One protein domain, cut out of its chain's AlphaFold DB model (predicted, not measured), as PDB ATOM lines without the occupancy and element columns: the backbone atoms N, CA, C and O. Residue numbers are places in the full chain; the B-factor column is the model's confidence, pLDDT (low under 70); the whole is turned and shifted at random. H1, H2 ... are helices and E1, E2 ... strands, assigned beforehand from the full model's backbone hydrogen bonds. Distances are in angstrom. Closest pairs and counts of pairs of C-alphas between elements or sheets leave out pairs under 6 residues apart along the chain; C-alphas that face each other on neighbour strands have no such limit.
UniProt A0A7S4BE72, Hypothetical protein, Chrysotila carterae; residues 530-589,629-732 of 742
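This is residues 530 to 589 and 629 to 732 of the 742 residues of the protein "Hypothetical protein" of Chrysotila carterae (UniProt A0A7S4BE72). With little regular structure, the domain has a small antiparallel sheet, E1 E3 E2, with H1 over one face, and hairpin E4 E5 with H4 at one end. The printed part has 164 residues, only 52 in named elements, in order E1 H1 H2 H3 E2 E3 E4 E5 H4, class mixed. It is compact, radius of gyration of the C-alphas 16.3 A, spanning 45 by 40 by 33 A.

Find E1, residues 566 to 570, antiparallel to E3, residues 678 to 682, N 567 and O 681 being 2.9 A apart. E3 forms a hairpin with E2, residues 665 to 668, at N 666 and O 680, 2.8 A. H1, residues 577 to 584, touches H3, residues 654 to 659, with C-alphas 584 and 657 closest at 5.8 A. In each helix every O i to N i+4 pair is within hydrogen-bond range.

Find C-alpha 566 at (24.960, 49.334, 26.711). H2, residues 633 to 639, is near H3. After E4, residues 689 to 691, and E5, residues 698 to 700, H4 runs 15.4 A from residue 701 to C-alpha 711 at (14.772, 71.794, 36.262).

Residues 590 to 628 are cut out; C-alphas 589 and 629 are 16.9 A apart. Link H2 to H3 is long. Residues under pLDDT 70 include 722 to 732.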
ATOM      1  N   CYS A 530      22.891  47.379  16.157       86.00
ATOM      2  CA  CYS A 530      22.947  46.695  17.445       86.00
ATOM      3  C   CYS A 530      24.348  46.795  18.055       86.00
ATOM      4  O   CYS A 530      25.304  46.317  17.459       86.00
ATOM      5  N   TYR A 531      24.467  47.304  19.281       85.12
ATOM      6  CA  TYR A 531      25.759  47.385  19.978       85.12
ATOM      7  C   TYR A 531      26.305  46.034  20.475       85.12
ATOM      8  O   TYR A 531      27.446  45.974  20.915       85.12
ATOM      9  N   ARG A 532      25.525  44.942  20.363       81.75
ATOM     10  CA  ARG A 532      25.983  43.568  20.645       81.75
ATOM     11  C   ARG A 532      26.569  42.877  19.410       81.75
ATOM     12  O   ARG A 532      27.652  42.319  19.470       81.75
ATOM     13  N   CYS A 533      25.842  42.868  18.292       81.75
ATOM     14  CA  CYS A 533      26.213  42.083  17.101       81.75
ATOM     15  C   CYS A 533      26.476  42.928  15.845       81.75
ATOM     16  O   CYS A 533      26.615  42.373  14.759       81.75
ATOM     17  N   GLN A 534      26.458  44.258  15.967       84.25
ATOM     18  CA  GLN A 534      26.638  45.245  14.890       84.25
ATOM     19  C   GLN A 534      25.654  45.133  13.714       84.25
ATOM     20  O   GLN A 534      25.746  45.871  12.737       84.25
ATOM     21  N   THR A 535      24.653  44.254  13.802       86.75
ATOM     22  CA  THR A 535      23.632  44.119  12.766       86.75
ATOM     23  C   THR A 535      22.801  45.394  12.669       86.75
ATOM     24  O   THR A 535      22.323  45.913  13.682       86.75
ATOM     25  N   VAL A 536      22.590  45.867  11.443       87.12
ATOM     26  CA  VAL A 536      21.691  46.981  11.128       87.12
ATOM     27  C   VAL A 536      20.246  46.484  11.174       87.12
ATOM     28  O   VAL A 536      19.879  45.529  10.490       87.12
ATOM     29  N   ASN A 537      19.416  47.115  12.001       86.75
ATOM     30  CA  ASN A 537      18.034  46.708  12.243       86.75
ATOM     31  C   ASN A 537      17.047  47.610  11.484       86.75
ATOM     32  O   ASN A 537      17.346  48.770  11.195       86.75
ATOM     33  N   PRO A 538      15.840  47.110  11.159       86.19
ATOM     34  CA  PRO A 538      14.798  47.941  10.565       86.19
ATOM     35  C   PRO A 538      14.350  49.055  11.524       86.19
ATOM     36  O   PRO A 538      14.379  48.894  12.744       86.19
ATOM     37  N   LEU A 539      13.855  50.171  10.973       84.56
ATOM     38  CA  LEU A 539      13.383  51.315  11.771       84.56
ATOM     39  C   LEU A 539      12.274  50.947  12.768       84.56
ATOM     40  O   LEU A 539      12.205  51.524  13.853       84.56
ATOM     41  N   LEU A 540      11.424  49.986  12.401       83.44
ATOM     42  CA  LEU A 540      10.375  49.448  13.253       83.44
ATOM     43  C   LEU A 540      10.395  47.923  13.165       83.44
ATOM     44  O   LEU A 540      10.070  47.346  12.125       83.44
ATOM     45  N   ASN A 541      10.788  47.280  14.257       81.38
ATOM     46  CA  ASN A 541      10.775  45.832  14.369       81.38
ATOM     47  C   ASN A 541       9.397  45.358  14.865       81.38
ATOM     48  O   ASN A 541       8.837  45.916  15.806       81.38
ATOM     49  N   GLN A 542       8.844  44.322  14.229       75.12
ATOM     50  CA  GLN A 542       7.567  43.717  14.633       75.12
ATOM     51  C   GLN A 542       7.709  42.870  15.907       75.12
ATOM     52  O   GLN A 542       6.731  42.653  16.617       75.12
ATOM     53  N   ASN A 543       8.930  42.424  16.219       73.75
ATOM     54  CA  ASN A 543       9.215  41.566  17.367       73.75
ATOM     55  C   ASN A 543       9.437  42.346  18.682       73.75
ATOM     56  O   ASN A 543       9.732  41.718  19.701       73.75
ATOM     57  N   GLY A 544       9.273  43.675  18.675       81.81
ATOM     58  CA  GLY A 544       9.505  44.572  19.817       81.81
ATOM     59  C   GLY A 544      10.769  45.425  19.665       81.81
ATOM     60  O   GLY A 544      11.421  45.392  18.621       81.81
ATOM     61  N   ASP A 545      11.134  46.179  20.706       84.88
ATOM     62  CA  ASP A 545      12.341  47.028  20.727       84.88
ATOM     63  C   ASP A 545      13.610  46.204  21.023       84.88
ATOM     64  O   ASP A 545      14.277  46.361  22.044       84.88
ATOM     65  N   LYS A 546      13.909  45.249  20.137       88.06
ATOM     66  CA  LYS A 546      15.065  44.349  20.237       88.06
ATOM     67  C   LYS A 546      15.707  44.085  18.882       88.06
ATOM     68  O   LYS A 546      15.070  44.261  17.839       88.06
ATOM     69  N   CYS A 547      16.952  43.621  18.891       87.38
ATOM     70  CA  CYS A 547      17.653  43.219  17.679       87.38
ATOM     71  C   CYS A 547      16.996  41.994  17.023       87.38
ATOM     72  O   CYS A 547      16.585  41.054  17.705       87.38
ATOM     73  N   VAL A 548      16.923  41.986  15.689       84.81
ATOM     74  CA  VAL A 548      16.348  40.874  14.910       84.81
ATOM     75  C   VAL A 548      17.211  39.610  14.912       84.81
ATOM     76  O   VAL A 548      16.672  38.535  14.682       84.81
ATOM     77  N   THR A 549      18.520  39.732  15.160       83.69
ATOM     78  CA  THR A 549      19.485  38.627  15.026       83.69
ATOM     79  C   THR A 549      19.929  38.062  16.371       83.69
ATOM     80  O   THR A 549      19.883  36.855  16.553       83.69
ATOM     81  N   CYS A 550      20.344  38.907  17.321       80.75
ATOM     82  CA  CYS A 550      20.824  38.450  18.634       80.75
ATOM     83  C   CYS A 550      19.792  38.597  19.762       80.75
ATOM     84  O   CYS A 550      20.086  38.293  20.914       80.75
ATOM     85  N   GLY A 551      18.613  39.159  19.473       82.06
ATOM     86  CA  GLY A 551      17.574  39.399  20.473       82.06
ATOM     87  C   GLY A 551      17.904  40.463  21.529       82.06
ATOM     88  O   GLY A 551      17.070  40.687  22.403       82.06
ATOM     89  N   HIS A 552      19.063  41.134  21.450       85.25
ATOM     90  CA  HIS A 552      19.486  42.164  22.410       85.25
ATOM     91  C   HIS A 552      18.454  43.296  22.518       85.25
ATOM     92  O   HIS A 552      18.119  43.879  21.479       85.25
ATOM     93  N   PRO A 553      17.935  43.609  23.721       86.94
ATOM     94  CA  PRO A 553      17.005  44.716  23.911       86.94
ATOM     95  C   PRO A 553      17.703  46.059  23.678       86.94
ATOM     96  O   PRO A 553      18.831  46.275  24.120       86.94
ATOM     97  N   PHE A 554      17.027  46.981  22.995       88.25
ATOM     98  CA  PHE A 554      17.557  48.325  22.795       88.25
ATOM     99  C   PHE A 554      17.332  49.170  24.048       88.25
ATOM    100  O   PHE A 554      16.206  49.516  24.394       88.25
ATOM    101  N   LEU A 555      18.422  49.511  24.730       86.94
ATOM    102  CA  LEU A 555      18.407  50.440  25.856       86.94
ATOM    103  C   LEU A 555      18.468  51.859  25.305       86.94
ATOM    104  O   LEU A 555      19.304  52.143  24.450       86.94
ATOM    105  N   ARG A 556      17.579  52.740  25.767       89.31
ATOM    106  CA  ARG A 556      17.459  54.107  25.249       89.31
ATOM    107  C   ARG A 556      17.721  55.156  26.321       89.31
ATOM    108  O   ARG A 556      17.396  54.937  27.485       89.31
ATOM    109  N   SER A 557      18.246  56.306  25.904       89.81
ATOM    110  CA  SER A 557      18.348  57.508  26.741       89.81
ATOM    111  C   SER A 557      16.958  58.102  26.973       89.81
ATOM    112  O   SER A 557      16.273  58.431  26.011       89.81
ATOM    113  N   PHE A 558      16.517  58.306  28.214       85.50
ATOM    114  CA  PHE A 558      15.165  58.839  28.482       85.50
ATOM    115  C   PHE A 558      15.018  60.360  28.243       85.50
ATOM    116  O   PHE A 558      13.988  60.947  28.577       85.50
ATOM    117  N   CYS A 559      16.008  61.004  27.616       84.69
ATOM    118  CA  CYS A 559      15.913  62.373  27.096       84.69
ATOM    119  C   CYS A 559      15.723  62.388  25.571       84.69
ATOM    120  O   CYS A 559      14.692  62.858  25.087       84.69
ATOM    121  N   SER A 560      16.681  61.837  24.821       84.94
ATOM    122  CA  SER A 560      16.688  61.807  23.349       84.94
ATOM    123  C   SER A 560      16.021  60.562  22.739       84.94
ATOM    124  O   SER A 560      15.682  60.542  21.555       84.94
ATOM    125  N   PHE A 561      15.803  59.514  23.538       87.94
ATOM    126  CA  PHE A 561      15.350  58.178  23.123       87.94
ATOM    127  C   PHE A 561      16.259  57.491  22.091       87.94
ATOM    128  O   PHE A 561      15.858  56.512  21.452       87.94
ATOM    129  N   GLU A 562      17.498  57.961  21.959       88.12
ATOM    130  CA  GLU A 562      18.547  57.310  21.177       88.12
ATOM    131  C   GLU A 562      19.026  56.026  21.851       88.12
ATOM    132  O   GLU A 562      18.903  55.867  23.066       88.12
ATOM    133  N   ILE A 563      19.513  55.078  21.047       88.38
ATOM    134  CA  ILE A 563      19.961  53.774  21.536       88.38
ATOM    135  C   ILE A 563      21.358  53.936  22.131       88.38
ATOM    136  O   ILE A 563      22.281  54.375  21.446       88.38
ATOM    137  N   LEU A 564      21.502  53.526  23.384       89.25
ATOM    138  CA  LEU A 564      22.743  53.596  24.135       89.25
ATOM    139  C   LEU A 564      23.636  52.377  23.855       89.25
ATOM    140  O   LEU A 564      23.111  51.262  23.718       89.25
ATOM    141  N   PRO A 565      24.969  52.550  23.842       87.81
ATOM    142  CA  PRO A 565      25.952  51.478  23.660       87.81
ATOM    143  C   PRO A 565      26.099  50.554  24.883       87.81
ATOM    144  O   PRO A 565      27.203  50.189  25.267       87.81
ATOM    145  N   LEU A 566      24.986  50.154  25.502       87.81
ATOM    146  CA  LEU A 566      24.960  49.334  26.711       87.81
ATOM    147  C   LEU A 566      24.605  47.873  26.403       87.81
ATOM    148  O   LEU A 566      23.611  47.580  25.727       87.81
ATOM    149  N   VAL A 567      25.389  46.944  26.952       86.50
ATOM    150  CA  VAL A 567      25.161  45.495  26.856       86.50
ATOM    151  C   VAL A 567      24.993  44.894  28.249       86.50
ATOM    152  O   VAL A 567      25.824  45.114  29.127       86.50
ATOM    153  N   ARG A 568      23.909  44.132  28.453       87.31
ATOM    154  CA  ARG A 568      23.615  43.442  29.719       87.31
ATOM    155  C   ARG A 568      24.454  42.172  29.847       87.31
ATOM    156  O   ARG A 568      24.463  41.356  28.922       87.31
ATOM    157  N   PHE A 569      25.051  41.961  31.013       87.44
ATOM    158  CA  PHE A 569      25.749  40.725  31.366       87.44
ATOM    159  C   PHE A 569      25.325  40.226  32.754       87.44
ATOM    160  O   PHE A 569      24.647  40.932  33.502       87.44
ATOM    161  N   THR A 570      25.673  38.983  33.081       84.56
ATOM    162  CA  THR A 570      25.376  38.361  34.382       84.56
ATOM    163  C   THR A 570      26.620  37.685  34.958       84.56
ATOM    164  O   THR A 570      27.359  37.060  34.191       84.56
ATOM    165  N   PRO A 571      26.865  37.769  36.279       81.94
ATOM    166  CA  PRO A 571      27.952  37.037  36.916       81.94
ATOM    167  C   PRO A 571      27.676  35.518  36.933       81.94
ATOM    168  O   PRO A 571      26.544  35.084  36.686       81.94
ATOM    169  N   PRO A 572      28.688  34.681  37.217       79.62
ATOM    170  CA  PRO A 572      28.531  33.233  37.264       79.62
ATOM    171  C   PRO A 572      27.629  32.791  38.434       79.62
ATOM    172  O   PRO A 572      27.685  33.391  39.503       79.62
ATOM    173  N   PRO A 573      26.873  31.682  38.309       70.38
ATOM    174  CA  PRO A 573      25.886  31.244  39.311       70.38
ATOM    175  C   PRO A 573      26.465  30.834  40.678       70.38
ATOM    176  O   PRO A 573      25.709  30.580  41.610       70.38
ATOM    177  N   HIS A 574      27.790  30.728  40.802       71.50
ATOM    178  CA  HIS A 574      28.497  30.406  42.046       71.50
ATOM    179  C   HIS A 574      29.087  31.643  42.747       71.50
ATOM    180  O   HIS A 574      29.729  31.491  43.782       71.50
ATOM    181  N   MET A 575      28.902  32.839  42.182       70.75
ATOM    182  CA  MET A 575      29.392  34.108  42.715       70.75
ATOM    183  C   MET A 575      28.206  34.948  43.191       70.75
ATOM    184  O   MET A 575      27.198  35.047  42.494       70.75
ATOM    185  N   SER A 576      28.320  35.556  44.370       75.25
ATOM    186  CA  SER A 576      27.300  36.488  44.857       75.25
ATOM    187  C   SER A 576      27.400  37.855  44.168       75.25
ATOM    188  O   SER A 576      28.486  38.298  43.788       75.25
ATOM    189  N   ASP A 577      26.274  38.564  44.046       74.31
ATOM    190  CA  ASP A 577      26.230  39.902  43.436       74.31
ATOM    191  C   ASP A 577      27.184  40.897  44.131       74.31
ATOM    192  O   ASP A 577      27.758  41.772  43.484       74.31
ATOM    193  N   ASP A 578      27.391  40.755  45.443       74.00
ATOM    194  CA  ASP A 578      28.289  41.617  46.220       74.00
ATOM    195  C   ASP A 578      29.772  41.288  45.976       74.00
ATOM    196  O   ASP A 578      30.602  42.198  45.912       74.00
ATOM    197  N   GLU A 579      30.113  40.014  45.757       76.44
ATOM    198  CA  GLU A 579      31.454  39.608  45.314       76.44
ATOM    199  C   GLU A 579      31.749  40.117  43.899       76.44
ATOM    200  O   GLU A 579      32.843  40.625  43.651       76.44
ATOM    201  N   ALA A 580      30.773  40.056  42.988       75.06
ATOM    202  CA  ALA A 580      30.906  40.594  41.635       75.06
ATOM    203  C   ALA A 580      31.156  42.115  41.649       75.06
ATOM    204  O   ALA A 580      32.077  42.601  40.990       75.06
ATOM    205  N   VAL A 581      30.407  42.868  42.464       77.50
ATOM    206  CA  VAL A 581      30.638  44.313  42.659       77.50
ATOM    207  C   VAL A 581      32.015  44.583  43.277       77.50
ATOM    208  O   VAL A 581      32.687  45.537  42.884       77.50
ATOM    209  N   ALA A 582      32.474  43.749  44.214       76.12
ATOM    210  CA  ALA A 582      33.798  43.887  44.818       76.12
ATOM    211  C   ALA A 582      34.942  43.646  43.816       76.12
ATOM    212  O   ALA A 582      35.986  44.288  43.933       76.12
ATOM    213  N   LEU A 583      34.752  42.758  42.834       73.25
ATOM    214  CA  LEU A 583      35.715  42.527  41.753       73.25
ATOM    215  C   LEU A 583      35.778  43.712  40.782       73.25
ATOM    216  O   LEU A 583      36.874  44.168  40.485       73.25
ATOM    217  N   ILE A 584      34.631  44.275  40.393       76.31
ATOM    218  CA  ILE A 584      34.551  45.450  39.500       76.31
ATOM    219  C   ILE A 584      35.179  46.704  40.138       76.31
ATOM    220  O   ILE A 584      35.676  47.592  39.451       76.31
ATOM    221  N   ARG A 585      35.172  46.805  41.474       74.12
ATOM    222  CA  ARG A 585      35.794  47.928  42.200       74.12
ATOM    223  C   ARG A 585      37.325  47.901  42.190       74.12
ATOM    224  O   ARG A 585      37.929  48.898  42.585       74.12
ATOM    225  N   ARG A 586      37.961  46.789  41.813       74.19
ATOM    226  CA  ARG A 586      39.426  46.693  41.758       74.19
ATOM    227  C   ARG A 586      39.936  47.365  40.486       74.19
ATOM    228  O   ARG A 586      39.331  47.229  39.431       74.19
ATOM    229  N   GLU A 587      41.046  48.095  40.583       61.72
ATOM    230  CA  GLU A 587      41.687  48.651  39.389       61.72
ATOM    231  C   GLU A 587      42.222  47.510  38.505       61.72
ATOM    232  O   GLU A 587      42.896  46.609  39.027       61.72
ATOM    233  N   PRO A 588      41.943  47.530  37.187       66.06
ATOM    234  CA  PRO A 588      42.382  46.475  36.291       66.06
ATOM    235  C   PRO A 588      43.917  46.443  36.182       66.06
ATOM    236  O   PRO A 588      44.585  47.481  36.269       66.06
ATOM    237  N   PRO A 589      44.520  45.260  35.968       62.19
ATOM    238  CA  PRO A 589      45.957  45.151  35.751       62.19
ATOM    239  C   PRO A 589      46.382  45.919  34.480       62.19
ATOM    240  O   PRO A 589      45.650  45.929  33.490       62.19
ATOM    241  N   ASP A 629      38.066  46.049  20.232       55.62
ATOM    242  CA  ASP A 629      39.207  45.131  20.277       55.62
ATOM    243  C   ASP A 629      38.667  43.690  20.239       55.62
ATOM    244  O   ASP A 629      38.203  43.152  21.246       55.62
ATOM    245  N   ILE A 630      38.655  43.074  19.053       53.81
ATOM    246  CA  ILE A 630      38.088  41.730  18.816       53.81
ATOM    247  C   ILE A 630      38.816  40.650  19.651       53.81
ATOM    248  O   ILE A 630      38.256  39.585  19.918       53.81
ATOM    249  N   ASP A 631      40.032  40.946  20.118       53.12
ATOM    250  CA  ASP A 631      40.842  40.080  20.979       53.12
ATOM    251  C   ASP A 631      40.455  40.133  22.475       53.12
ATOM    252  O   ASP A 631      41.008  39.377  23.277       53.12
ATOM    253  N   GLU A 632      39.507  40.988  22.883       69.56
ATOM    254  CA  GLU A 632      39.051  41.078  24.275       69.56
ATOM    255  C   GLU A 632      38.133  39.890  24.668       69.56
ATOM    256  O   GLU A 632      37.138  39.623  23.979       69.56
ATOM    257  N   PRO A 633      38.389  39.197  25.803       71.19
ATOM    258  CA  PRO A 633      37.623  38.015  26.224       71.19
ATOM    259  C   PRO A 633      36.109  38.246  26.332       71.19
ATOM    260  O   PRO A 633      35.320  37.391  25.924       71.19
ATOM    261  N   PHE A 634      35.699  39.417  26.827       76.12
ATOM    262  CA  PHE A 634      34.289  39.785  26.959       76.12
ATOM    263  C   PHE A 634      33.609  40.006  25.599       76.12
ATOM    264  O   PHE A 634      32.501  39.521  25.376       76.12
ATOM    265  N   THR A 635      34.284  40.674  24.659       74.75
ATOM    266  CA  THR A 635      33.780  40.913  23.294       74.75
ATOM    267  C   THR A 635      33.584  39.597  22.542       74.75
ATOM    268  O   THR A 635      32.592  39.417  21.835       74.75
ATOM    269  N   LYS A 636      34.473  38.623  22.759       74.50
ATOM    270  CA  LYS A 636      34.331  37.273  22.203       74.50
ATOM    271  C   LYS A 636      33.141  36.512  22.798       74.50
ATOM    272  O   LYS A 636      32.367  35.928  22.047       74.50
ATOM    273  N   ALA A 637      32.965  36.554  24.121       71.75
ATOM    274  CA  ALA A 637      31.823  35.936  24.802       71.75
ATOM    275  C   ALA A 637      30.482  36.604  24.437       71.75
ATOM    276  O   ALA A 637      29.430  35.970  24.430       71.75
ATOM    277  N   MET A 638      30.506  37.891  24.089       74.88
ATOM    278  CA  MET A 638      29.337  38.629  23.619       74.88
ATOM    279  C   MET A 638      28.839  38.143  22.247       74.88
ATOM    280  O   MET A 638      27.620  38.068  22.031       74.88
ATOM    281  N   LEU A 639      29.770  37.830  21.338       74.69
ATOM    282  CA  LEU A 639      29.499  37.373  19.969       74.69
ATOM    283  C   LEU A 639      29.126  35.884  19.881       74.69
ATOM    284  O   LEU A 639      28.622  35.452  18.846       74.69
ATOM    285  N   ASP A 640      29.322  35.120  20.956       74.50
ATOM    286  CA  ASP A 640      28.909  33.720  21.062       74.50
ATOM    287  C   ASP A 640      27.428  33.625  21.481       74.50
ATOM    288  O   ASP A 640      27.084  33.630  22.664       74.50
ATOM    289  N   PHE A 641      26.518  33.635  20.502       72.81
ATOM    290  CA  PHE A 641      25.075  33.511  20.733       72.81
ATOM    291  C   PHE A 641      24.390  32.657  19.661       72.81
ATOM    292  O   PHE A 641      24.798  32.643  18.499       72.81
ATOM    293  N   ASP A 642      23.308  31.973  20.042       71.19
ATOM    294  CA  ASP A 642      22.464  31.236  19.100       71.19
ATOM    295  C   ASP A 642      21.450  32.195  18.442       71.19
ATOM    296  O   ASP A 642      20.610  32.766  19.144       71.19
ATOM    297  N   PRO A 643      21.480  32.386  17.109       64.38
ATOM    298  CA  PRO A 643      20.559  33.278  16.402       64.38
ATOM    299  C   PRO A 643      19.089  32.812  16.409       64.38
ATOM    300  O   PRO A 643      18.223  33.568  15.969       64.38
ATOM    301  N   SER A 644      18.787  31.590  16.867       61.28
ATOM    302  CA  SER A 644      17.414  31.052  16.930       61.28
ATOM    303  C   SER A 644      16.806  31.040  18.339       61.28
ATOM    304  O   SER A 644      15.622  30.726  18.477       61.28
ATOM    305  N   ALA A 645      17.590  31.353  19.374       62.84
ATOM    306  CA  ALA A 645      17.160  31.315  20.770       62.84
ATOM    307  C   ALA A 645      16.719  32.696  21.288       62.84
ATOM    308  O   ALA A 645      17.058  33.739  20.724       62.84
ATOM    309  N   ASP A 646      15.951  32.710  22.382       66.06
ATOM    310  CA  ASP A 646      15.673  33.944  23.120       66.06
ATOM    311  C   ASP A 646      16.967  34.527  23.708       66.06
ATOM    312  O   ASP A 646      17.928  33.811  23.984       66.06
ATOM    313  N   PHE A 647      16.994  35.849  23.895       74.75
ATOM    314  CA  PHE A 647      18.181  36.558  24.365       74.75
ATOM    315  C   PHE A 647      18.661  36.027  25.720       74.75
ATOM    316  O   PHE A 647      17.967  36.151  26.730       74.75
ATOM    317  N   THR A 648      19.890  35.520  25.744       73.88
ATOM    318  CA  THR A 648      20.631  35.212  26.965       73.88
ATOM    319  C   THR A 648      21.696  36.292  27.203       73.88
ATOM    320  O   THR A 648      22.466  36.614  26.284       73.88
ATOM    321  N   PRO A 649      21.740  36.900  28.406       78.62
ATOM    322  CA  PRO A 649      22.841  37.774  28.801       78.62
ATOM    323  C   PRO A 649      24.177  37.029  28.753       78.62
ATOM    324  O   PRO A 649      24.239  35.834  29.041       78.62
ATOM    325  N   THR A 650      25.249  37.737  28.406       80.44
ATOM    326  CA  THR A 650      26.601  37.165  28.417       80.44
ATOM    327  C   THR A 650      27.021  36.874  29.858       80.44
ATOM    328  O   THR A 650      26.891  37.739  30.725       80.44
ATOM    329  N   VAL A 651      27.514  35.662  30.124       81.44
ATOM    330  CA  VAL A 651      28.078  35.309  31.434       81.44
ATOM    331  C   VAL A 651      29.507  35.837  31.493       81.44
ATOM    332  O   VAL A 651      30.332  35.463  30.663       81.44
ATOM    333  N   ALA A 652      29.782  36.735  32.438       78.56
ATOM    334  CA  ALA A 652      31.108  37.314  32.626       78.56
ATOM    335  C   ALA A 652      31.846  36.573  33.746       78.56
ATOM    336  O   ALA A 652      31.449  36.652  34.907       78.56
ATOM    337  N   ASP A 653      32.916  35.857  33.400       79.19
ATOM    338  CA  ASP A 653      33.743  35.146  34.379       79.19
ATOM    339  C   ASP A 653      34.533  36.111  35.279       79.19
ATOM    340  O   ASP A 653      34.746  37.277  34.942       79.19
ATOM    341  N   ALA A 654      35.024  35.614  36.419       73.75
ATOM    342  CA  ALA A 654      35.781  36.407  37.396       73.75
ATOM    343  C   ALA A 654      37.006  37.125  36.792       73.75
ATOM    344  O   ALA A 654      37.346  38.227  37.219       73.75
ATOM    345  N   GLU A 655      37.653  36.516  35.792       73.25
ATOM    346  CA  GLU A 655      38.766  37.124  35.050       73.25
ATOM    347  C   GLU A 655      38.287  38.288  34.171       73.25
ATOM    348  O   GLU A 655      38.896  39.354  34.193       73.25
ATOM    349  N   MET A 656      37.148  38.130  33.486       75.88
ATOM    350  CA  MET A 656      36.554  39.183  32.653       75.88
ATOM    351  C   MET A 656      36.118  40.384  33.498       75.88
ATOM    352  O   MET A 656      36.354  41.519  33.104       75.88
ATOM    353  N   LEU A 657      35.527  40.148  34.676       75.44
ATOM    354  CA  LEU A 657      35.104  41.213  35.597       75.44
ATOM    355  C   LEU A 657      36.278  42.039  36.143       75.44
ATOM    356  O   LEU A 657      36.104  43.214  36.440       75.44
ATOM    357  N   ASN A 658      37.461  41.432  36.275       76.81
ATOM    358  CA  ASN A 658      38.671  42.090  36.773       76.81
ATOM    359  C   ASN A 658      39.448  42.840  35.671       76.81
ATOM    360  O   ASN A 658      40.321  43.648  35.974       76.81
ATOM    361  N   GLU A 659      39.167  42.554  34.395       75.19
ATOM    362  CA  GLU A 659      39.728  43.272  33.242       75.19
ATOM    363  C   GLU A 659      38.895  44.495  32.830       75.19
ATOM    364  O   GLU A 659      39.403  45.363  32.118       75.19
ATOM    365  N   MET A 660      37.636  44.578  33.274       76.56
ATOM    366  CA  MET A 660      36.746  45.699  32.976       76.56
ATOM    367  C   MET A 660      37.161  46.959  33.733       76.56
ATOM    368  O   MET A 660      37.440  46.930  34.931       76.56
ATOM    369  N   GLU A 661      37.148  48.094  33.039       72.12
ATOM    370  CA  GLU A 661      37.339  49.384  33.685       72.12
ATOM    371  C   GLU A 661      36.063  49.795  34.422       72.12
ATOM    372  O   GLU A 661      34.952  49.662  33.903       72.12
ATOM    373  N   ARG A 662      36.217  50.338  35.636       74.25
ATOM    374  CA  ARG A 662      35.083  50.797  36.443       74.25
ATOM    375  C   ARG A 662      34.199  51.766  35.662       74.25
ATOM    376  O   ARG A 662      32.992  51.607  35.708       74.25
ATOM    377  N   SER A 663      34.782  52.724  34.941       70.75
ATOM    378  CA  SER A 663      34.074  53.757  34.162       70.75
ATOM    379  C   SER A 663      33.122  53.191  33.094       70.75
ATOM    380  O   SER A 663      32.166  53.862  32.708       70.75
ATOM    381  N   GLU A 664      33.328  51.946  32.659       77.31
ATOM    382  CA  GLU A 664      32.529  51.297  31.620       77.31
ATOM    383  C   GLU A 664      31.360  50.466  32.175       77.31
ATOM    384  O   GLU A 664      30.512  50.035  31.395       77.31
ATOM    385  N   VAL A 665      31.277  50.217  33.489       82.62
ATOM    386  CA  VAL A 665      30.325  49.249  34.070       82.62
ATOM    387  C   VAL A 665      29.265  49.916  34.950       82.62
ATOM    388  O   VAL A 665      29.565  50.547  35.955       82.62
ATOM    389  N   TYR A 666      27.991  49.687  34.645       83.06
ATOM    390  CA  TYR A 666      26.849  50.193  35.406       83.06
ATOM    391  C   TYR A 666      26.138  49.058  36.145       83.06
ATOM    392  O   TYR A 666      25.870  48.000  35.572       83.06
ATOM    393  N   VAL A 667      25.798  49.300  37.413       83.12
ATOM    394  CA  VAL A 667      25.101  48.342  38.282       83.12
ATOM    395  C   VAL A 667      23.773  48.950  38.715       83.12
ATOM    396  O   VAL A 667      23.757  49.976  39.391       83.12
ATOM    397  N   LEU A 668      22.667  48.316  38.331       83.31
ATOM    398  CA  LEU A 668      21.330  48.688  38.785       83.31
ATOM    399  C   LEU A 668      21.036  47.949  40.084       83.31
ATOM    400  O   LEU A 668      20.880  46.725  40.096       83.31
ATOM    401  N   SER A 669      20.941  48.718  41.164       78.88
ATOM    402  CA  SER A 669      20.545  48.226  42.479       78.88
ATOM    403  C   SER A 669      19.109  48.643  42.762       78.88
ATOM    404  O   SER A 669      18.710  49.777  42.496       78.88
ATOM    405  N   TRP A 670      18.318  47.718  43.295       78.00
ATOM    406  CA  TRP A 670      16.930  47.971  43.659       78.00
ATOM    407  C   TRP A 670      16.793  48.052  45.184       78.00
ATOM    408  O   TRP A 670      17.501  47.329  45.888       78.00
ATOM    409  N   PRO A 671      15.870  48.877  45.718       66.62
ATOM    410  CA  PRO A 671      15.691  49.029  47.166       66.62
ATOM    411  C   PRO A 671      15.348  47.720  47.888       66.62
ATOM    412  O   PRO A 671      15.608  47.570  49.079       66.62
ATOM    413  N   GLN A 672      14.749  46.765  47.173       66.06
ATOM    414  CA  GLN A 672      14.328  45.492  47.731       66.06
ATOM    415  C   GLN A 672      15.333  44.388  47.396       66.06
ATOM    416  O   GLN A 672      15.559  44.069  46.231       66.06
ATOM    417  N   ARG A 673      15.892  43.761  48.439       57.38
ATOM    418  CA  ARG A 673      16.953  42.735  48.350       57.38
ATOM    419  C   ARG A 673      16.561  41.479  47.554       57.38
ATOM    420  O   ARG A 673      17.435  40.715  47.169       57.38
ATOM    421  N   SER A 674      15.266  41.246  47.330       59.22
ATOM    422  CA  SER A 674      14.760  40.109  46.553       59.22
ATOM    423  C   SER A 674      14.829  40.311  45.034       59.22
ATOM    424  O   SER A 674      14.625  39.349  44.297       59.22
ATOM    425  N   VAL A 675      15.118  41.527  44.553       66.94
ATOM    426  CA  VAL A 675      15.326  41.802  43.125       66.94
ATOM    427  C   VAL A 675      16.827  41.700  42.820       66.94
ATOM    428  O   VAL A 675      17.607  42.425  43.441       66.94
ATOM    429  N   PRO A 676      17.253  40.823  41.890       70.31
ATOM    430  CA  PRO A 676      18.667  40.664  41.557       70.31
ATOM    431  C   PRO A 676      19.243  41.950  40.957       70.31
ATOM    432  O   PRO A 676      18.533  42.692  40.267       70.31
ATOM    433  N   LYS A 677      20.535  42.204  41.193       80.94
ATOM    434  CA  LYS A 677      21.225  43.344  40.575       80.94
ATOM    435  C   LYS A 677      21.400  43.089  39.077       80.94
ATOM    436  O   LYS A 677      21.693  41.972  38.651       80.94
ATOM    437  N   GLU A 678      21.226  44.127  38.261       83.19
ATOM    438  CA  GLU A 678      21.456  44.038  36.813       83.19
ATOM    439  C   GLU A 678      22.755  44.755  36.435       83.19
ATOM    440  O   GLU A 678      22.995  45.884  36.863       83.19
ATOM    441  N   PHE A 679      23.587  44.101  35.621       86.19
ATOM    442  CA  PHE A 679      24.896  44.611  35.218       86.19
ATOM    443  C   PHE A 679      24.905  44.973  33.732       86.19
ATOM    444  O   PHE A 679      24.456  44.195  32.883       86.19
ATOM    445  N   TYR A 680      25.441  46.151  33.417       86.19
ATOM    446  CA  TYR A 680      25.554  46.673  32.058       86.19
ATOM    447  C   TYR A 680      26.967  47.176  31.795       86.19
ATOM    448  O   TYR A 680      27.577  47.784  32.668       86.19
ATOM    449  N   ARG A 681      27.473  46.969  30.580       85.31
ATOM    450  CA  ARG A 681      28.752  47.520  30.122       85.31
ATOM    451  C   ARG A 681      28.546  48.481  28.957       85.31
ATOM    452  O   ARG A 681      27.793  48.157  28.039       85.31
ATOM    453  N   ASN A 682      29.223  49.626  28.987       86.69
ATOM    454  CA  ASN A 682      29.347  50.545  27.863       86.69
ATOM    455  C   ASN A 682      30.401  50.030  26.874       86.69
ATOM    456  O   ASN A 682      31.567  49.889  27.219       86.69
ATOM    457  N   MET A 683      29.977  49.756  25.642       81.38
ATOM    458  CA  MET A 683      30.833  49.248  24.568       81.38
ATOM    459  C   MET A 683      31.546  50.362  23.789       81.38
ATOM    460  O   MET A 683      32.417  50.063  22.974       81.38
ATOM    461  N   ILE A 684      31.163  51.627  23.997       82.56
ATOM    462  CA  ILE A 684      31.776  52.800  23.363       82.56
ATOM    463  C   ILE A 684      32.047  53.843  24.457       82.56
ATOM    464  O   ILE A 684      31.191  54.690  24.721       82.56
ATOM    465  N   PRO A 685      33.225  53.795  25.102       75.56
ATOM    466  CA  PRO A 685      33.581  54.714  26.186       75.56
ATOM    467  C   PRO A 685      33.535  56.196  25.786       75.56
ATOM    468  O   PRO A 685      33.234  57.041  26.621       75.56
ATOM    469  N   ASP A 686      33.757  56.503  24.501       78.88
ATOM    470  CA  ASP A 686      33.678  57.863  23.943       78.88
ATOM    471  C   ASP A 686      32.264  58.469  23.989       78.88
ATOM    472  O   ASP A 686      32.107  59.680  23.845       78.88
ATOM    473  N   VAL A 687      31.227  57.643  24.169       82.94
ATOM    474  CA  VAL A 687      29.846  58.094  24.364       82.94
ATOM    475  C   VAL A 687      29.539  58.031  25.862       82.94
ATOM    476  O   VAL A 687      29.241  56.945  26.374       82.94
ATOM    477  N   PRO A 688      29.597  59.162  26.587       82.25
ATOM    478  CA  PRO A 688      29.374  59.164  28.022       82.25
ATOM    479  C   PRO A 688      27.895  58.947  28.362       82.25
ATOM    480  O   PRO A 688      26.987  59.542  27.765       82.25
ATOM    481  N   VAL A 689      27.653  58.085  29.349       85.94
ATOM    482  CA  VAL A 689      26.318  57.680  29.805       85.94
ATOM    483  C   VAL A 689      26.203  57.911  31.310       85.94
ATOM    484  O   VAL A 689      27.137  57.668  32.064       85.94
ATOM    485  N   VAL A 690      25.037  58.359  31.764       85.00
ATOM    486  CA  VAL A 690      24.732  58.581  33.181       85.00
ATOM    487  C   VAL A 690      23.550  57.711  33.598       85.00
ATOM    488  O   VAL A 690      22.542  57.627  32.894       85.00
ATOM    489  N   LEU A 691      23.664  57.078  34.768       85.81
ATOM    490  CA  LEU A 691      22.592  56.334  35.430       85.81
ATOM    491  C   LEU A 691      22.018  57.170  36.582       85.81
ATOM    492  O   LEU A 691      22.749  57.625  37.463       85.81
ATOM    493  N   CYS A 692      20.698  57.348  36.617       83.88
ATOM    494  CA  CYS A 692      20.035  57.924  37.785       83.88
ATOM    495  C   CYS A 692      19.873  56.864  38.882       83.88
ATOM    496  O   CYS A 692      19.160  55.888  38.673       83.88
ATOM    497  N   HIS A 693      20.447  57.081  40.066       77.12
ATOM    498  CA  HIS A 693      20.401  56.123  41.182       77.12
ATOM    499  C   HIS A 693      19.003  55.962  41.802       77.12
ATOM    500  O   HIS A 693      18.699  54.940  42.404       77.12
ATOM    501  N   SER A 694      18.130  56.962  41.655       79.19
ATOM    502  CA  SER A 694      16.773  56.916  42.217       79.19
ATOM    503  C   SER A 694      15.797  56.174  41.308       79.19
ATOM    504  O   SER A 694      14.910  55.474  41.788       79.19
ATOM    505  N   CYS A 695      15.926  56.350  39.989       80.81
ATOM    506  CA  CYS A 695      14.998  55.763  39.028       80.81
ATOM    507  C   CYS A 695      15.612  54.682  38.152       80.81
ATOM    508  O   CYS A 695      14.865  54.120  37.372       80.81
ATOM    509  N   ASN A 696      16.904  54.370  38.250       85.38
ATOM    510  CA  ASN A 696      17.594  53.342  37.462       85.38
ATOM    511  C   ASN A 696      17.378  53.466  35.937       85.38
ATOM    512  O   ASN A 696      17.269  52.468  35.226       85.38
ATOM    513  N   HIS A 697      17.266  54.697  35.425       87.50
ATOM    514  CA  HIS A 697      17.215  54.988  33.984       87.50
ATOM    515  C   HIS A 697      18.541  55.551  33.488       87.50
ATOM    516  O   HIS A 697      19.228  56.262  34.224       87.50
ATOM    517  N   PHE A 698      18.853  55.262  32.226       89.38
ATOM    518  CA  PHE A 698      20.055  55.736  31.551       89.38
ATOM    519  C   PHE A 698      19.790  56.983  30.701       89.38
ATOM    520  O   PHE A 698      18.712  57.147  30.118       89.38
ATOM    521  N   PHE A 699      20.807  57.836  30.603       88.19
ATOM    522  CA  PHE A 699      20.790  59.102  29.876       88.19
ATOM    523  C   PHE A 699      22.155  59.360  29.230       88.19
ATOM    524  O   PHE A 699      23.166  58.870  29.724       88.19
ATOM    525  N   HIS A 700      22.201  60.154  28.161       88.19
ATOM    526  CA  HIS A 700      23.462  60.768  27.733       88.19
ATOM    527  C   HIS A 700      23.876  61.844  28.742       88.19
ATOM    528  O   HIS A 700      23.009  62.558  29.250       88.19
ATOM    529  N   GLU A 701      25.175  61.957  29.028       83.94
ATOM    530  CA  GLU A 701      25.689  62.908  30.028       83.94
ATOM    531  C   GLU A 701      25.295  64.356  29.700       83.94
ATOM    532  O   GLU A 701      24.692  65.025  30.535       83.94
ATOM    533  N   GLU A 702      25.500  64.800  28.455       85.19
ATOM    534  CA  GLU A 702      25.185  66.170  28.020       85.19
ATOM    535  C   GLU A 702      23.690  66.516  28.170       85.19
ATOM    536  O   GLU A 702      23.325  67.567  28.708       85.19
ATOM    537  N   ASP A 703      22.807  65.611  27.731       84.50
ATOM    538  CA  ASP A 703      21.351  65.782  27.821       84.50
ATOM    539  C   ASP A 703      20.874  65.815  29.276       84.50
ATOM    540  O   ASP A 703      19.980  66.589  29.641       84.50
ATOM    541  N   TRP A 704      21.461  64.951  30.106       83.06
ATOM    542  CA  TRP A 704      21.161  64.868  31.524       83.06
ATOM    543  C   TRP A 704      21.572  66.151  32.237       83.06
ATOM    544  O   TRP A 704      20.733  66.783  32.877       83.06
ATOM    545  N   GLU A 705      22.820  66.590  32.080       83.38
ATOM    546  CA  GLU A 705      23.324  67.827  32.676       83.38
ATOM    547  C   GLU A 705      22.475  69.031  32.269       83.38
ATOM    548  O   GLU A 705      22.083  69.839  33.116       83.38
ATOM    549  N   PHE A 706      22.114  69.126  30.988       84.00
ATOM    550  CA  PHE A 706      21.245  70.186  30.496       84.00
ATOM    551  C   PHE A 706      19.853  70.154  31.140       84.00
ATOM    552  O   PHE A 706      19.357  71.185  31.611       84.00
ATOM    553  N   ALA A 707      19.219  68.982  31.215       80.75
ATOM    554  CA  ALA A 707      17.908  68.828  31.840       80.75
ATOM    555  C   ALA A 707      17.935  69.160  33.342       80.75
ATOM    556  O   ALA A 707      17.019  69.814  33.855       80.75
ATOM    557  N   VAL A 708      19.002  68.755  34.033       82.44
ATOM    558  CA  VAL A 708      19.215  69.025  35.457       82.44
ATOM    559  C   VAL A 708      19.488  70.506  35.699       82.44
ATOM    560  O   VAL A 708      18.904  71.075  36.616       82.44
ATOM    561  N   MET A 709      20.267  71.178  34.848       82.69
ATOM    562  CA  MET A 709      20.465  72.631  34.928       82.69
ATOM    563  C   MET A 709      19.156  73.412  34.752       82.69
ATOM    564  O   MET A 709      18.952  74.428  35.416       82.69
ATOM    565  N   GLN A 710      18.247  72.948  33.888       81.19
ATOM    566  CA  GLN A 710      16.962  73.617  33.664       81.19
ATOM    567  C   GLN A 710      15.951  73.414  34.799       81.19
ATOM    568  O   GLN A 710      15.211  74.339  35.132       81.19
ATOM    569  N   LYS A 711      15.857  72.194  35.344       78.75
ATOM    570  CA  LYS A 711      14.772  71.794  36.262       78.75
ATOM    571  C   LYS A 711      15.226  71.552  37.703       78.75
ATOM    572  O   LYS A 711      14.378  71.449  38.584       78.75
ATOM    573  N   GLY A 712      16.532  71.452  37.949       78.44
ATOM    574  CA  GLY A 712      17.120  71.124  39.253       78.44
ATOM    575  C   GLY A 712      16.830  69.700  39.739       78.44
ATOM    576  O   GLY A 712      16.947  69.427  40.933       78.44
ATOM    577  N   ALA A 713      16.384  68.812  38.847       84.38
ATOM    578  CA  ALA A 713      15.902  67.477  39.179       84.38
ATOM    579  C   ALA A 713      16.029  66.519  37.986       84.38
ATOM    580  O   ALA A 713      16.149  66.960  36.841       84.38
ATOM    581  N   CYS A 714      15.949  65.214  38.256       83.94
ATOM    582  CA  CYS A 714      15.939  64.182  37.221       83.94
ATOM    583  C   CYS A 714      14.773  64.403  36.229       83.94
ATOM    584  O   CYS A 714      13.626  64.538  36.663       83.94
ATOM    585  N   PRO A 715      15.008  64.392  34.900       83.62
ATOM    586  CA  PRO A 715      13.964  64.550  33.890       83.62
ATOM    587  C   PRO A 715      12.853  63.499  33.962       83.62
ATOM    588  O   PRO A 715      11.735  63.821  33.563       83.62
ATOM    589  N   PHE A 716      13.140  62.291  34.462       86.44
ATOM    590  CA  PHE A 716      12.170  61.200  34.583       86.44
ATOM    591  C   PHE A 716      11.465  61.182  35.949       86.44
ATOM    592  O   PHE A 716      10.253  61.377  36.012       86.44
ATOM    593  N   CYS A 717      12.200  60.969  37.048       84.56
ATOM    594  CA  CYS A 717      11.596  60.812  38.381       84.56
ATOM    595  C   CYS A 717      11.369  62.119  39.144       84.56
ATOM    596  O   CYS A 717      10.750  62.086  40.202       84.56
ATOM    597  N   ALA A 718      11.861  63.254  38.636       83.38
ATOM    598  CA  ALA A 718      11.784  64.560  39.293       83.38
ATOM    599  C   ALA A 718      12.432  64.634  40.694       83.38
ATOM    600  O   ALA A 718      12.213  65.607  41.417       83.38
ATOM    601  N   GLU A 719      13.271  63.657  41.057       81.62
ATOM    602  CA  GLU A 719      14.063  63.682  42.290       81.62
ATOM    603  C   GLU A 719      15.145  64.768  42.211       81.62
ATOM    604  O   GLU A 719      15.759  64.968  41.154       81.62
ATOM    605  N   LYS A 720      15.381  65.477  43.320       78.69
ATOM    606  CA  LYS A 720      16.403  66.532  43.382       78.69
ATOM    607  C   LYS A 720      17.796  65.919  43.410       78.69
ATOM    608  O   LYS A 720      18.053  64.955  44.122       78.69
ATOM    609  N   ILE A 721      18.703  66.514  42.651       71.31
ATOM    610  CA  ILE A 721      20.066  66.009  42.481       71.31
ATOM    611  C   ILE A 721      21.006  66.866  43.333       71.31
ATOM    612  O   ILE A 721      21.125  68.070  43.107       71.31
ATOM    613  N   ASP A 722      21.653  66.249  44.327       57.94
ATOM    614  CA  ASP A 722      22.723  66.873  45.115       57.94
ATOM    615  C   ASP A 722      24.011  66.987  44.276       57.94
ATOM    616  O   ASP A 722      24.301  66.140  43.430       57.94
ATOM    617  N   ALA A 723      24.839  67.997  44.568       46.78
ATOM    618  CA  ALA A 723      26.101  68.306  43.876       46.78
ATOM    619  C   ALA A 723      27.183  67.197  43.931       46.78
ATOM    620  O   ALA A 723      28.275  67.381  43.403       46.78
ATOM    621  N   SER A 724      26.901  66.058  44.574       47.00
ATOM    622  CA  SER A 724      27.764  64.872  44.640       47.00
ATOM    623  C   SER A 724      27.420  63.797  43.602       47.00
ATOM    624  O   SER A 724      27.945  62.689  43.698       47.00
ATOM    625  N   TYR A 725      26.528  64.074  42.645       53.56
ATOM    626  CA  TYR A 725      26.287  63.197  41.494       53.56
ATOM    627  C   TYR A 725      27.533  63.190  40.592       53.56
ATOM    628  O   TYR A 725      27.643  63.956  39.643       53.56
ATOM    629  N   GLY A 726      28.522  62.366  40.942       45.00
ATOM    630  CA  GLY A 726      29.642  62.060  40.061       45.00
ATOM    631  C   GLY A 726      29.178  61.135  38.939       45.00
ATOM    632  O   GLY A 726      28.381  60.230  39.182       45.00
ATOM    633  N   SER A 727      29.712  61.321  37.734       46.91
ATOM    634  CA  SER A 727      29.555  60.461  36.549       46.91
ATOM    635  C   SER A 727      30.215  59.074  36.707       46.91
ATOM    636  O   SER A 727      30.717  58.476  35.762       46.91
ATOM    637  N   GLY A 728      30.239  58.543  37.932       41.19
ATOM    638  CA  GLY A 728      30.937  57.325  38.304       41.19
ATOM    639  C   GLY A 728      30.000  56.133  38.420       41.19
ATOM    640  O   GLY A 728      29.198  56.041  39.345       41.19
ATOM    641  N   ALA A 729      30.187  55.188  37.512       52.97
ATOM    642  CA  ALA A 729      29.902  53.777  37.683       52.97
ATOM    643  C   ALA A 729      30.101  53.267  39.131       52.97
ATOM    644  O   ALA A 729      31.191  53.366  39.709       52.97
ATOM    645  N   VAL A 730      29.048  52.652  39.677       49.78
ATOM    646  CA  VAL A 730      28.939  52.058  41.024       49.78
ATOM    647  C   VAL A 730      28.834  53.096  42.151       49.78
ATOM    648  O   VAL A 730      29.753  53.889  42.358       49.78
ATOM    649  N   GLU A 731      27.719  53.008  42.894       46.97
ATOM    650  CA  GLU A 731      27.294  53.890  43.994       46.97
ATOM    651  C   GLU A 731      28.446  54.466  44.850       46.97
ATOM    652  O   GLU A 731      29.356  53.719  45.240       46.97
ATOM    653  N   PRO A 732      28.392  55.762  45.222       38.78
ATOM    654  CA  PRO A 732      29.190  56.276  46.331       38.78
ATOM    655  C   PRO A 732      28.766  55.598  47.646       38.78
ATOM    656  O   PRO A 732      27.615  55.193  47.793       38.78
TER     657      PRO A 732